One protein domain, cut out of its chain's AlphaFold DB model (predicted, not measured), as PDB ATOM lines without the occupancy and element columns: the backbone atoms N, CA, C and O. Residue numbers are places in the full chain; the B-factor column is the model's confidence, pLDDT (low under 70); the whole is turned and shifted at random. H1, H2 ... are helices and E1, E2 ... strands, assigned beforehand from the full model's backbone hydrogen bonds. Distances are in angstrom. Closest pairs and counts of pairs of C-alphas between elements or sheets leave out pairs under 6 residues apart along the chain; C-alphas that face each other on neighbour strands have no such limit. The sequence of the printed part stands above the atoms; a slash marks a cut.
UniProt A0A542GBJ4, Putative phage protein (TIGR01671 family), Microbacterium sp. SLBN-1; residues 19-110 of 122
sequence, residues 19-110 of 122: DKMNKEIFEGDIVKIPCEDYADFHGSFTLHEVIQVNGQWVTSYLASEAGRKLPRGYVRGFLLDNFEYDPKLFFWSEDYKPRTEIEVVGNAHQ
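This is residues 19 to 110 of the 122 residues of the protein "Putative phage protein (TIGR01671 family)" of Microbacterium sp. SLBN-1 (UniProt A0A542GBJ4). Look first for one strongly twisted sheet of five antiparallel strands, E5, E4, E3, E2 and E6 side by side, which makes the main body. From it a looped arm, with the short helix H3 at its far end, reaches out between H2 and E6 and makes much of the length; H1 sits at one end of the sheet and H2 beside its strands. The printed part has 92 residues, with six named strands and three named helices in the order E1, E2, H1, E3, E4, E5, H2, H3, E6, and its class is mixed. It is compact, with a radius of gyration of the C-alphas of 13.9 A, yet only just elongated, spanning 42 by 28 by 23 A.

Begin with the inner strands E3, residues 45 to 53, and E4, residues 56 to 64: this antiparallel hairpin has N 51 and O 58 at 3.0 A, within hydrogen-bond range. E5, residues 75 to 78, is an edge strand and forms a hairpin with E4, with N 76 and O 59 at 3.0 A; E3, E4 and E5 are a meander, each strand the antiparallel neighbour of the one before. On the other side of E3 find E2, residues 29 to 34, antiparallel, with N 33 and O 46 at 2.9 A. The edge strand E6, residues 103 to 107, is the antiparallel neighbour of E2, with N 32 and O 103 at 2.8 A, within hydrogen-bond range. E1, residues 24 to 26, pairs with no named strand; its closest C-alphas to E6 are those of Ile 25 and Val 104, 7.1 A. H2, residues 79 to 82, is at the sheet's level, with a height over the sheet of 1.1 A; its closest C-alphas to E4 are those of Leu 79 and Val 58, 4.7 A. H1, residues 39 to 42, only grazes the sheet. H3, residues 87 to 92, is not on the sheet and is apart from H2. In H3 every O i to N i+4 pair is within hydrogen-bond range; H1 and H2 are too short for such a pair.

Find C-alpha 24 at (-3.724, -45.845, 113.406), where E1 begins. E2 measures 16.0 A, E3 23.1 A and E4 23.3 A from first to last C-alpha; E5 measures 8.5 A. Find H3 from C-alpha 87 at (-7.502, -32.083, 129.265); it measures 8.7 A. E6 runs 11.9 A to C-alpha 107 at (5.611, -46.415, 105.333).

The C-alphas farthest apart are those of Gly 67 and Trp 92, 42.8 A. The printed part has no cut and no long link. The model's pLDDT is under 70 at residues 72 to 73, 76 and 109 to 110.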
ATOM      1  N   ASP A  19      -4.349 -40.732 113.086       95.56
ATOM      2  CA  ASP A  19      -4.219 -39.539 112.254       95.56
ATOM      3  C   ASP A  19      -5.579 -38.850 112.019       95.56
ATOM      4  O   ASP A  19      -6.629 -39.320 112.472       95.56
ATOM      5  N   LYS A  20      -5.587 -37.742 111.267       95.31
ATOM      6  CA  LYS A  20      -6.811 -36.978 110.969       95.31
ATOM      7  C   LYS A  20      -7.893 -37.783 110.231       95.31
ATOM      8  O   LYS A  20      -9.061 -37.403 110.235       95.31
ATOM      9  N   MET A  21      -7.514 -38.888 109.583       94.25
ATOM     10  CA  MET A  21      -8.402 -39.784 108.839       94.25
ATOM     11  C   MET A  21      -8.825 -41.006 109.670       94.25
ATOM     12  O   MET A  21      -9.456 -41.919 109.138       94.25
ATOM     13  N   ASN A  22      -8.535 -41.014 110.978       93.00
ATOM     14  CA  ASN A  22      -8.752 -42.121 111.914       93.00
ATOM     15  C   ASN A  22      -7.924 -43.382 111.607       93.00
ATOM     16  O   ASN A  22      -8.281 -44.479 112.052       93.00
ATOM     17  N   LYS A  23      -6.823 -43.255 110.861       94.19
ATOM     18  CA  LYS A  23      -5.883 -44.353 110.635       94.19
ATOM     19  C   LYS A  23      -4.899 -44.423 111.797       94.19
ATOM     20  O   LYS A  23      -4.330 -43.414 112.198       94.19
ATOM     21  N   GLU A  24      -4.706 -45.617 112.344       94.75
ATOM     22  CA  GLU A  24      -3.724 -45.845 113.406       94.75
ATOM     23  C   GLU A  24      -2.295 -45.623 112.896       94.75
ATOM     24  O   GLU A  24      -1.968 -46.001 111.769       94.75
ATOM     25  N   ILE A  25      -1.473 -44.999 113.737       95.38
ATOM     26  CA  ILE A  25      -0.082 -44.655 113.444       95.38
ATOM     27  C   ILE A  25       0.836 -45.717 114.060       95.38
ATOM     28  O   ILE A  25       0.747 -46.013 115.258       95.38
ATOM     29  N   PHE A  26       1.751 -46.258 113.261       95.56
ATOM     30  CA  PHE A  26       2.702 -47.299 113.656       95.56
ATOM     31  C   PHE A  26       4.161 -46.834 113.551       95.56
ATOM     32  O   PHE A  26       4.487 -45.866 112.866       95.56
ATOM     33  N   GLU A  27       5.068 -47.567 114.200       94.06
ATOM     34  CA  GLU A  27       6.513 -47.432 113.988       94.06
ATOM     35  C   GLU A  27       6.861 -47.571 112.493       94.06
ATOM     36  O   GLU A  27       6.449 -48.517 111.810       94.06
ATOM     37  N   GLY A  28       7.652 -46.627 111.988       92.19
ATOM     38  CA  GLY A  28       8.081 -46.539 110.596       92.19
ATOM     39  C   GLY A  28       7.050 -45.910 109.659       92.19
ATOM     40  O   GLY A  28       7.324 -45.806 108.463       92.19
ATOM     41  N   ASP A  29       5.874 -45.501 110.140       95.06
ATOM     42  CA  ASP A  29       4.948 -44.738 109.305       95.06
ATOM     43  C   ASP A  29       5.539 -43.388 108.922       95.06
ATOM     44  O   ASP A  29       6.257 -42.744 109.690       95.06
ATOM     45  N   ILE A  30       5.215 -42.963 107.705       93.75
ATOM     46  CA  ILE A  30       5.562 -41.642 107.212       93.75
ATOM     47  C   ILE A  30       4.346 -40.756 107.376       93.75
ATOM     48  O   ILE A  30       3.291 -40.992 106.780       93.75
ATOM     49  N   VAL A  31       4.523 -39.722 108.180       94.38
ATOM     50  CA  VAL A  31       3.490 -38.763 108.519       94.38
ATOM     51  C   VAL A  31       3.774 -37.420 107.866       94.38
ATOM     52  O   VAL A  31       4.891 -36.899 107.891       94.38
ATOM     53  N   LYS A  32       2.730 -36.852 107.275       94.50
ATOM     54  CA  LYS A  32       2.690 -35.480 106.796       94.50
ATOM     55  C   LYS A  32       2.230 -34.591 107.942       94.50
ATOM     56  O   LYS A  32       1.146 -34.787 108.483       94.50
ATOM     57  N   ILE A  33       3.054 -33.608 108.279       93.00
ATOM     58  CA  ILE A  33       2.795 -32.646 109.349       93.00
ATOM     59  C   ILE A  33       2.742 -31.245 108.726       93.00
ATOM     60  O   ILE A  33       3.734 -30.849 108.091       93.00
ATOM     61  N   PRO A  34       1.645 -30.483 108.899       92.19
ATOM     62  CA  PRO A  34       1.568 -29.095 108.450       92.19
ATOM     63  C   PRO A  34       2.728 -28.231 108.970       92.19
ATOM     64  O   PRO A  34       3.328 -28.497 110.021       92.19
ATOM     65  N   CYS A  35       3.086 -27.216 108.192       87.06
ATOM     66  CA  CYS A  35       4.146 -26.266 108.507       87.06
ATOM     67  C   CYS A  35       3.645 -24.858 108.181       87.06
ATOM     68  O   CYS A  35       3.664 -24.450 107.024       87.06
ATOM     69  N   GLU A  36       3.148 -24.144 109.189       82.44
ATOM     70  CA  GLU A  36       2.717 -22.749 109.027       82.44
ATOM     71  C   GLU A  36       3.900 -21.804 109.242       82.44
ATOM     72  O   GLU A  36       4.224 -20.977 108.387       82.44
ATOM     73  N   ASP A  37       4.627 -22.012 110.338       74.00
ATOM     74  CA  ASP A  37       5.902 -21.357 110.584       74.00
ATOM     75  C   ASP A  37       6.908 -21.867 109.539       74.00
ATOM     76  O   ASP A  37       7.160 -23.068 109.445       74.00
ATOM     77  N   TYR A  38       7.486 -20.977 108.731       78.00
ATOM     78  CA  TYR A  38       8.476 -21.297 107.683       78.00
ATOM     79  C   TYR A  38       7.940 -21.963 106.403       78.00
ATOM     80  O   TYR A  38       8.689 -22.669 105.719       78.00
ATOM     81  N   ALA A  39       6.691 -21.678 106.019       84.31
ATOM     82  CA  ALA A  39       6.136 -22.125 104.738       84.31
ATOM     83  C   ALA A  39       7.010 -21.743 103.520       84.31
ATOM     84  O   ALA A  39       7.147 -22.535 102.594       84.31
ATOM     85  N   ASP A  40       7.700 -20.597 103.542       85.69
ATOM     86  CA  ASP A  40       8.630 -20.202 102.466       85.69
ATOM     87  C   ASP A  40       9.845 -21.139 102.335       85.69
ATOM     88  O   ASP A  40      10.431 -21.275 101.260       85.69
ATOM     89  N   PHE A  41      10.252 -21.784 103.433       83.56
ATOM     90  CA  PHE A  41      11.423 -22.657 103.469       83.56
ATOM     91  C   PHE A  41      11.061 -24.128 103.239       83.56
ATOM     92  O   PHE A  41      11.762 -24.839 102.514       83.56
ATOM     93  N   HIS A  42       9.971 -24.593 103.851       85.44
ATOM     94  CA  HIS A  42       9.553 -25.994 103.811       85.44
ATOM     95  C   HIS A  42       8.394 -26.274 102.842       85.44
ATOM     96  O   HIS A  42       8.226 -27.418 102.418       85.44
ATOM     97  N   GLY A  43       7.650 -25.255 102.428       89.38
ATOM     98  CA  GLY A  43       6.303 -25.408 101.888       89.38
ATOM     99  C   GLY A  43       5.280 -25.610 103.006       89.38
ATOM    100  O   GLY A  43       5.580 -25.483 104.191       89.38
ATOM    101  N   SER A  44       4.065 -25.968 102.623       93.19
ATOM    102  CA  SER A  44       2.889 -26.086 103.488       93.19
ATOM    103  C   SER A  44       2.960 -27.274 104.455       93.19
ATOM    104  O   SER A  44       2.179 -27.362 105.404       93.19
ATOM    105  N   PHE A  45       3.853 -28.238 104.207       92.25
ATOM    106  CA  PHE A  45       4.024 -29.414 105.055       92.25
ATOM    107  C   PHE A  45       5.439 -29.993 105.005       92.25
ATOM    108  O   PHE A  45       6.248 -29.720 104.116       92.25
ATOM    109  N   THR A  46       5.712 -30.875 105.963       91.31
ATOM    110  CA  THR A  46       6.920 -31.703 106.005       91.31
ATOM    111  C   THR A  46       6.568 -33.169 106.231       91.31
ATOM    112  O   THR A  46       5.512 -33.489 106.775       91.31
ATOM    113  N   LEU A  47       7.449 -34.056 105.781       91.50
ATOM    114  CA  LEU A  47       7.346 -35.504 105.906       91.50
ATOM    115  C   LEU A  47       8.304 -35.993 106.984       91.50
ATOM    116  O   LEU A  47       9.481 -35.622 106.990       91.50
ATOM    117  N   HIS A  48       7.795 -36.840 107.872       92.12
ATOM    118  CA  HIS A  48       8.542 -37.383 109.001       92.12
ATOM    119  C   HIS A  48       8.317 -38.881 109.125       92.12
ATOM    120  O   HIS A  48       7.221 -39.360 108.865       92.12
ATOM    121  N   GLU A  49       9.336 -39.605 109.562       92.44
ATOM    122  CA  GLU A  49       9.230 -40.988 110.013       92.44
ATOM    123  C   GLU A  49       8.850 -41.019 111.495       92.44
ATOM    124  O   GLU A  49       9.440 -40.302 112.309       92.44
ATOM    125  N   VAL A  50       7.899 -41.871 111.858       93.75
ATOM    126  CA  VAL A  50       7.583 -42.170 113.256       93.75
ATOM    127  C   VAL A  50       8.557 -43.220 113.771       93.75
ATOM    128  O   VAL A  50       8.561 -44.356 113.302       93.75
ATOM    129  N   ILE A  51       9.370 -42.863 114.761       92.25
ATOM    130  CA  ILE A  51      10.361 -43.768 115.360       92.25
ATOM    131  C   ILE A  51      10.252 -43.762 116.884       92.25
ATOM    132  O   ILE A  51       9.710 -42.828 117.480       92.25
ATOM    133  N   GLN A  52      10.802 -44.794 117.522       91.62
ATOM    134  CA  GLN A  52      10.913 -44.863 118.976       91.62
ATOM    135  C   GLN A  52      12.336 -44.512 119.419       91.62
ATOM    136  O   GLN A  52      13.307 -45.137 118.989       91.62
ATOM    137  N   VAL A  53      12.472 -43.530 120.310       89.12
ATOM    138  CA  VAL A  53      13.748 -43.139 120.923       89.12
ATOM    139  C   VAL A  53      13.573 -43.156 122.434       89.12
ATOM    140  O   VAL A  53      12.709 -42.469 122.964       89.12
ATOM    141  N   ASN A  54      14.373 -43.963 123.140       89.00
ATOM    142  CA  ASN A  54      14.303 -44.116 124.601       89.00
ATOM    143  C   ASN A  54      12.879 -44.403 125.132       89.00
ATOM    144  O   ASN A  54      12.485 -43.898 126.180       89.00
ATOM    145  N   GLY A  55      12.099 -45.204 124.395       88.94
ATOM    146  CA  GLY A  55      10.715 -45.549 124.747       88.94
ATOM    147  C   GLY A  55       9.675 -44.463 124.438       88.94
ATOM    148  O   GLY A  55       8.510 -44.634 124.783       88.94
ATOM    149  N   GLN A  56      10.065 -43.363 123.791       91.88
ATOM    150  CA  GLN A  56       9.166 -42.280 123.391       91.88
ATOM    151  C   GLN A  56       8.981 -42.260 121.873       91.88
ATOM    152  O   GLN A  56       9.943 -42.414 121.119       91.88
ATOM    153  N   TRP A  57       7.743 -42.043 121.428       94.88
ATOM    154  CA  TRP A  57       7.419 -41.844 120.017       94.88
ATOM    155  C   TRP A  57       7.794 -40.429 119.584       94.88
ATOM    156  O   TRP A  57       7.328 -39.449 120.170       94.88
ATOM    157  N   VAL A  58       8.622 -40.323 118.549       94.19
ATOM    158  CA  VAL A  58       9.095 -39.050 117.991       94.19
ATOM    159  C   VAL A  58       8.923 -39.030 116.477       94.19
ATOM    160  O   VAL A  58       8.821 -40.078 115.835       94.19
ATOM    161  N   THR A  59       8.913 -37.829 115.907       92.75
ATOM    162  CA  THR A  59       8.899 -37.614 114.458       92.75
ATOM    163  C   THR A  59      10.289 -37.191 113.984       92.75
ATOM    164  O   THR A  59      10.850 -36.177 114.415       92.75
ATOM    165  N   SER A  60      10.887 -38.011 113.121       90.62
ATOM    166  CA  SER A  60      12.191 -37.760 112.508       90.62
ATOM    167  C   SER A  60      11.999 -37.210 111.104       90.62
ATOM    168  O   SER A  60      11.399 -37.868 110.260       90.62
ATOM    169  N   TYR A  61      12.546 -36.031 110.828       89.25
ATOM    170  CA  TYR A  61      12.395 -35.378 109.533       89.25
ATOM    171  C   TYR A  61      12.973 -36.221 108.390       89.25
ATOM    172  O   TYR A  61      14.074 -36.763 108.498       89.25
ATOM    173  N   LEU A  62      12.246 -36.268 107.272       87.31
ATOM    174  CA  LEU A  62      12.679 -36.896 106.021       87.31
ATOM    175  C   LEU A  62      12.853 -35.859 104.914       87.31
ATOM    176  O   LEU A  62      13.913 -35.768 104.295       87.31
ATOM    177  N   ALA A  63      11.805 -35.079 104.662       88.12
ATOM    178  CA  ALA A  63      11.773 -34.098 103.590       88.12
ATOM    179  C   ALA A  63      10.719 -33.020 103.856       88.12
ATOM    180  O   ALA A  63       9.849 -33.175 104.713       88.12
ATOM    181  N   SER A  64      10.754 -31.938 103.089       89.56
ATOM    182  CA  SER A  64       9.665 -30.963 103.031       89.56
ATOM    183  C   SER A  64       8.928 -31.001 101.696       89.56
ATOM    184  O   SER A  64       9.440 -31.560 100.728       89.56
ATOM    185  N   GLU A  65       7.747 -30.380 101.626       90.00
ATOM    186  CA  GLU A  65       7.020 -30.191 100.359       90.00
ATOM    187  C   GLU A  65       7.910 -29.519  99.303       90.00
ATOM    188  O   GLU A  65       7.968 -29.962  98.161       90.00
ATOM    189  N   ALA A  66       8.692 -28.516  99.713       86.50
ATOM    190  CA  ALA A  66       9.673 -27.833  98.867       86.50
ATOM    191  C   ALA A  66      10.894 -28.696  98.456       86.50
ATOM    192  O   ALA A  66      11.864 -28.172  97.912       86.50
ATOM    193  N   GLY A  67      10.899 -30.000  98.753       83.38
ATOM    194  CA  GLY A  67      11.967 -30.933  98.380       83.38
ATOM    195  C   GLY A  67      13.253 -30.795  99.196       83.38
ATOM    196  O   GLY A  67      14.259 -31.428  98.872       83.38
ATOM    197  N   ARG A  68      13.255 -29.985 100.263       81.31
ATOM    198  CA  ARG A  68      14.425 -29.849 101.136       81.31
ATOM    199  C   ARG A  68      14.635 -31.145 101.911       81.31
ATOM    200  O   ARG A  68      13.679 -31.749 102.388       81.31
ATOM    201  N   LYS A  69      15.898 -31.545 102.050       78.19
ATOM    202  CA  LYS A  69      16.341 -32.641 102.913       78.19
ATOM    203  C   LYS A  69      17.280 -32.056 103.966       78.19
ATOM    204  O   LYS A  69      18.199 -31.313 103.624       78.19
ATOM    205  N   LEU A  70      17.022 -32.348 105.236       79.25
ATOM    206  CA  LEU A  70      17.857 -31.942 106.367       79.25
ATOM    207  C   LEU A  70      18.737 -33.123 106.802       79.25
ATOM    208  O   LEU A  70      18.453 -34.260 106.419       79.25
ATOM    209  N   PRO A  71      19.807 -32.885 107.585       77.12
ATOM    210  CA  PRO A  71      20.653 -33.961 108.082       77.12
ATOM    211  C   PRO A  71      19.850 -35.060 108.782       77.12
ATOM    212  O   PRO A  71      18.910 -34.795 109.534       77.12
ATOM    213  N   ARG A  72      20.256 -36.310 108.554       64.31
ATOM    214  CA  ARG A  72      19.625 -37.481 109.163       64.31
ATOM    215  C   ARG A  72      19.665 -37.379 110.689       64.31
ATOM    216  O   ARG A  72      20.716 -37.114 111.265       64.31
ATOM    217  N   GLY A  73      18.526 -37.632 111.332       60.94
ATOM    218  CA  GLY A  73      18.380 -37.486 112.783       60.94
ATOM    219  C   GLY A  73      17.986 -36.079 113.231       60.94
ATOM    220  O   GLY A  73      17.994 -35.811 114.429       60.94
ATOM    221  N   TYR A  74      17.614 -35.187 112.305       77.75
ATOM    222  CA  TYR A  74      16.885 -33.970 112.650       77.75
ATOM    223  C   TYR A  74      15.499 -34.346 113.203       77.75
ATOM    224  O   TYR A  74      14.547 -34.587 112.459       77.75
ATOM    225  N   VAL A  75      15.411 -34.469 114.528       70.19
ATOM    226  CA  VAL A  75      14.175 -34.788 115.250       70.19
ATOM    227  C   VAL A  75      13.362 -33.509 115.411       70.19
ATOM    228  O   VAL A  75      13.873 -32.518 115.931       70.19
ATOM    229  N   ARG A  76      12.098 -33.529 114.977       67.88
ATOM    230  CA  ARG A  76      11.205 -32.367 115.100       67.88
ATOM    231  C   ARG A  76      10.608 -32.244 116.503       67.88
ATOM    232  O   ARG A  76      10.398 -31.125 116.954       67.88
ATOM    233  N   GLY A  77      10.362 -33.365 117.186       84.00
ATOM    234  CA  GLY A  77       9.800 -33.376 118.540       84.00
ATOM    235  C   GLY A  77       9.093 -34.684 118.886       84.00
ATOM    236  O   GLY A  77       9.247 -35.691 118.183       84.00
ATOM    237  N   PHE A  78       8.311 -34.672 119.967       91.38
ATOM    238  CA  PHE A  78       7.472 -35.811 120.326       91.38
ATOM    239  C   PHE A  78       6.315 -35.945 119.340       91.38
ATOM    240  O   PHE A  78       5.768 -34.956 118.857       91.38
ATOM    241  N   LEU A  79       5.899 -37.182 119.054       91.12
ATOM    242  CA  LEU A  79       4.736 -37.424 118.199       91.12
ATOM    243  C   LEU A  79       3.486 -36.730 118.765       91.12
ATOM    244  O   LEU A  79       2.755 -36.088 118.015       91.12
ATOM    245  N   LEU A  80       3.309 -36.797 120.089       89.75
ATOM    246  CA  LEU A  80       2.195 -36.193 120.829       89.75
ATOM    247  C   LEU A  80       2.106 -34.668 120.676       89.75
ATOM    248  O   LEU A  80       1.009 -34.132 120.760       89.75
ATOM    249  N   ASP A  81       3.208 -33.965 120.398       90.06
ATOM    250  CA  ASP A  81       3.194 -32.498 120.254       90.06
ATOM    251  C   ASP A  81       2.365 -32.031 119.045       90.06
ATOM    252  O   ASP A  81       2.016 -30.861 118.924       90.06
ATOM    253  N   ASN A  82       2.028 -32.953 118.142       88.88
ATOM    254  CA  ASN A  82       1.236 -32.694 116.942       88.88
ATOM    255  C   ASN A  82      -0.265 -32.979 117.146       88.88
ATOM    256  O   ASN A  82      -1.014 -33.106 116.172       88.88
ATOM    257  N   PHE A  83      -0.699 -33.149 118.392       90.88
ATOM    258  CA  PHE A  83      -2.072 -33.463 118.759       90.88
ATOM    259  C   PHE A  83      -2.638 -32.388 119.684       90.88
ATOM    260  O   PHE A  83      -2.014 -31.974 120.660       90.88
ATOM    261  N   GLU A  84      -3.863 -31.968 119.398       88.00
ATOM    262  CA  GLU A  84      -4.631 -31.080 120.254       88.00
ATOM    263  C   GLU A  84      -5.346 -31.903 121.326       88.00
ATOM    264  O   GLU A  84      -6.300 -32.643 121.050       88.00
ATOM    265  N   TYR A  85      -4.881 -31.744 122.563       84.50
ATOM    266  CA  TYR A  85      -5.494 -32.328 123.746       84.50
ATOM    267  C   TYR A  85      -6.366 -31.294 124.450       84.50
ATOM    268  O   TYR A  85      -5.892 -30.227 124.834       84.50
ATOM    269  N   ASP A  86      -7.624 -31.647 124.698       82.50
ATOM    270  CA  ASP A  86      -8.454 -30.989 125.698       82.50
ATOM    271  C   ASP A  86      -8.375 -31.819 126.988       82.50
ATOM    272  O   ASP A  86      -8.979 -32.895 127.064       82.50
ATOM    273  N   PRO A  87      -7.657 -31.341 128.023       78.38
ATOM    274  CA  PRO A  87      -7.502 -32.083 129.265       78.38
ATOM    275  C   PRO A  87      -8.842 -32.363 129.944       78.38
ATOM    276  O   PRO A  87      -9.007 -33.410 130.561       78.38
ATOM    277  N   LYS A  88      -9.821 -31.454 129.836       79.62
ATOM    278  CA  LYS A  88     -11.130 -31.646 130.468       79.62
ATOM    279  C   LYS A  88     -11.872 -32.791 129.793       79.62
ATOM    280  O   LYS A  88     -12.388 -33.654 130.489       79.62
ATOM    281  N   LEU A  89     -11.906 -32.834 128.466       78.12
ATOM    282  CA  LEU A  89     -12.556 -33.943 127.764       78.12
ATOM    283  C   LEU A  89     -11.824 -35.265 128.005       78.12
ATOM    284  O   LEU A  89     -12.481 -36.268 128.267       78.12
ATOM    285  N   PHE A  90     -10.490 -35.244 128.021       76.25
ATOM    286  CA  PHE A  90      -9.674 -36.419 128.325       76.25
ATOM    287  C   PHE A  90      -9.993 -37.028 129.702       76.25
ATOM    288  O   PHE A  90     -10.129 -38.241 129.818       76.25
ATOM    289  N   PHE A  91     -10.157 -36.211 130.749       76.69
ATOM    290  CA  PHE A  91     -10.448 -36.726 132.095       76.69
ATOM    291  C   PHE A  91     -11.872 -37.267 132.270       76.69
ATOM    292  O   PHE A  91     -12.107 -38.052 133.187       76.69
ATOM    293  N   TRP A  92     -12.824 -36.835 131.440       78.88
ATOM    294  CA  TRP A  92     -14.252 -37.102 131.648       78.88
ATOM    295  C   TRP A  92     -14.903 -37.935 130.531       78.88
ATOM    296  O   TRP A  92     -16.115 -38.140 130.563       78.88
ATOM    297  N   SER A  93     -14.133 -38.424 129.554       81.00
ATOM    298  CA  SER A  93     -14.632 -39.245 128.446       81.00
ATOM    299  C   SER A  93     -13.652 -40.368 128.100       81.00
ATOM    300  O   SER A  93     -12.547 -40.113 127.634       81.00
ATOM    301  N   GLU A  94     -14.085 -41.619 128.290       78.19
ATOM    302  CA  GLU A  94     -13.298 -42.816 127.934       78.19
ATOM    303  C   GLU A  94     -13.072 -42.947 126.418       78.19
ATOM    304  O   GLU A  94     -12.066 -43.503 125.987       78.19
ATOM    305  N   ASP A  95     -13.971 -42.377 125.612       82.38
ATOM    306  CA  ASP A  95     -13.912 -42.405 124.147       82.38
ATOM    307  C   ASP A  95     -13.210 -41.176 123.544       82.38
ATOM    308  O   ASP A  95     -13.240 -40.976 122.324       82.38
ATOM    309  N   TYR A  96     -12.609 -40.310 124.368       81.81
ATOM    310  CA  TYR A  96     -11.952 -39.108 123.871       81.81
ATOM    311  C   TYR A  96     -10.778 -39.459 122.955       81.81
ATOM    312  O   TYR A  96      -9.847 -40.173 123.330       81.81
ATOM    313  N   LYS A  97     -10.795 -38.880 121.754       81.94
ATOM    314  CA  LYS A  97      -9.697 -38.952 120.796       81.94
ATOM    315  C   LYS A  97      -9.152 -37.548 120.554       81.94
ATOM    316  O   LYS A  97      -9.940 -36.666 120.193       81.94
ATOM    317  N   PRO A  98      -7.843 -37.322 120.746       85.88
ATOM    318  CA  PRO A  98      -7.243 -36.032 120.447       85.88
ATOM    319  C   PRO A  98      -7.370 -35.718 118.957       85.88
ATOM    320  O   PRO A  98      -7.358 -36.619 118.115       85.88
ATOM    321  N   ARG A  99      -7.498 -34.430 118.635       88.94
ATOM    322  CA  ARG A  99      -7.537 -33.977 117.239       88.94
ATOM    323  C   ARG A  99      -6.119 -33.793 116.724       88.94
ATOM    324  O   ARG A  99      -5.213 -33.480 117.488       88.94
ATOM    325  N   THR A 100      -5.918 -33.983 115.429       94.06
ATOM    326  CA  THR A 100      -4.636 -33.722 114.775       94.06
ATOM    327  C   THR A 100      -4.865 -33.402 113.307       94.06
ATOM    328  O   THR A 100      -5.833 -33.873 112.713       94.06
ATOM    329  N   GLU A 101      -3.946 -32.638 112.724       94.50
ATOM    330  CA  GLU A 101      -3.851 -32.416 111.278       94.50
ATOM    331  C   GLU A 101      -2.811 -33.335 110.611       94.50
ATOM    332  O   GLU A 101      -2.583 -33.257 109.398       94.50
ATOM    333  N   ILE A 102      -2.174 -34.222 111.389       94.25
ATOM    334  CA  ILE A 102      -1.270 -35.238 110.856       94.25
ATOM    335  C   ILE A 102      -2.028 -36.174 109.916       94.25
ATOM    336  O   ILE A 102      -3.159 -36.580 110.180       94.25
ATOM    337  N   GLU A 103      -1.362 -36.575 108.839       96.19
ATOM    338  CA  GLU A 103      -1.852 -37.563 107.885       96.19
ATOM    339  C   GLU A 103      -0.786 -38.633 107.636       96.19
ATOM    340  O   GLU A 103       0.353 -38.302 107.303       96.19
ATOM    341  N   VAL A 104      -1.132 -39.917 107.767       95.38
ATOM    342  CA  VAL A 104      -0.226 -41.010 107.385       95.38
ATOM    343  C   VAL A 104      -0.256 -41.175 105.869       95.38
ATOM    344  O   VAL A 104      -1.262 -41.595 105.296       95.38
ATOM    345  N   VAL A 105       0.876 -40.916 105.217       93.38
ATOM    346  CA  VAL A 105       0.996 -40.893 103.748       93.38
ATOM    347  C   VAL A 105       1.829 -42.038 103.173       93.38
ATOM    348  O   VAL A 105       1.840 -42.230 101.960       93.38
ATOM    349  N   GLY A 106       2.505 -42.819 104.013       88.88
ATOM    350  CA  GLY A 106       3.328 -43.937 103.557       88.88
ATOM    351  C   GLY A 106       3.955 -44.716 104.702       88.88
ATOM    352  O   GLY A 106       3.621 -44.502 105.869       88.88
ATOM    353  N   ASN A 107       4.876 -45.614 104.365       82.75
ATOM    354  CA  ASN A 107       5.611 -46.415 105.333       82.75
ATOM    355  C   ASN A 107       7.072 -46.637 104.917       82.75
ATOM    356  O   ASN A 107       7.350 -47.120 103.823       82.75
ATOM    357  N   ALA A 108       8.021 -46.377 105.815       71.38
ATOM    358  CA  ALA A 108       9.460 -46.427 105.555       71.38
ATOM    359  C   ALA A 108       9.973 -47.775 105.017       71.38
ATOM    360  O   ALA A 108      10.939 -47.827 104.250       71.38
ATOM    361  N   HIS A 109       9.328 -48.887 105.379       67.56
ATOM    362  CA  HIS A 109       9.719 -50.212 104.900       67.56
ATOM    363  C   HIS A 109       9.313 -50.469 103.443       67.56
ATOM    364  O   HIS A 109       9.981 -51.250 102.753       67.56
ATOM    365  N   GLN A 110       8.239 -49.824 102.986       64.50
ATOM    366  CA  GLN A 110       7.685 -49.947 101.637       64.50
ATOM    367  C   GLN A 110       8.197 -48.817 100.728       64.50
ATOM    368  O   GLN A 110       8.588 -49.064  99.587       64.50
TER     369      GLN A 110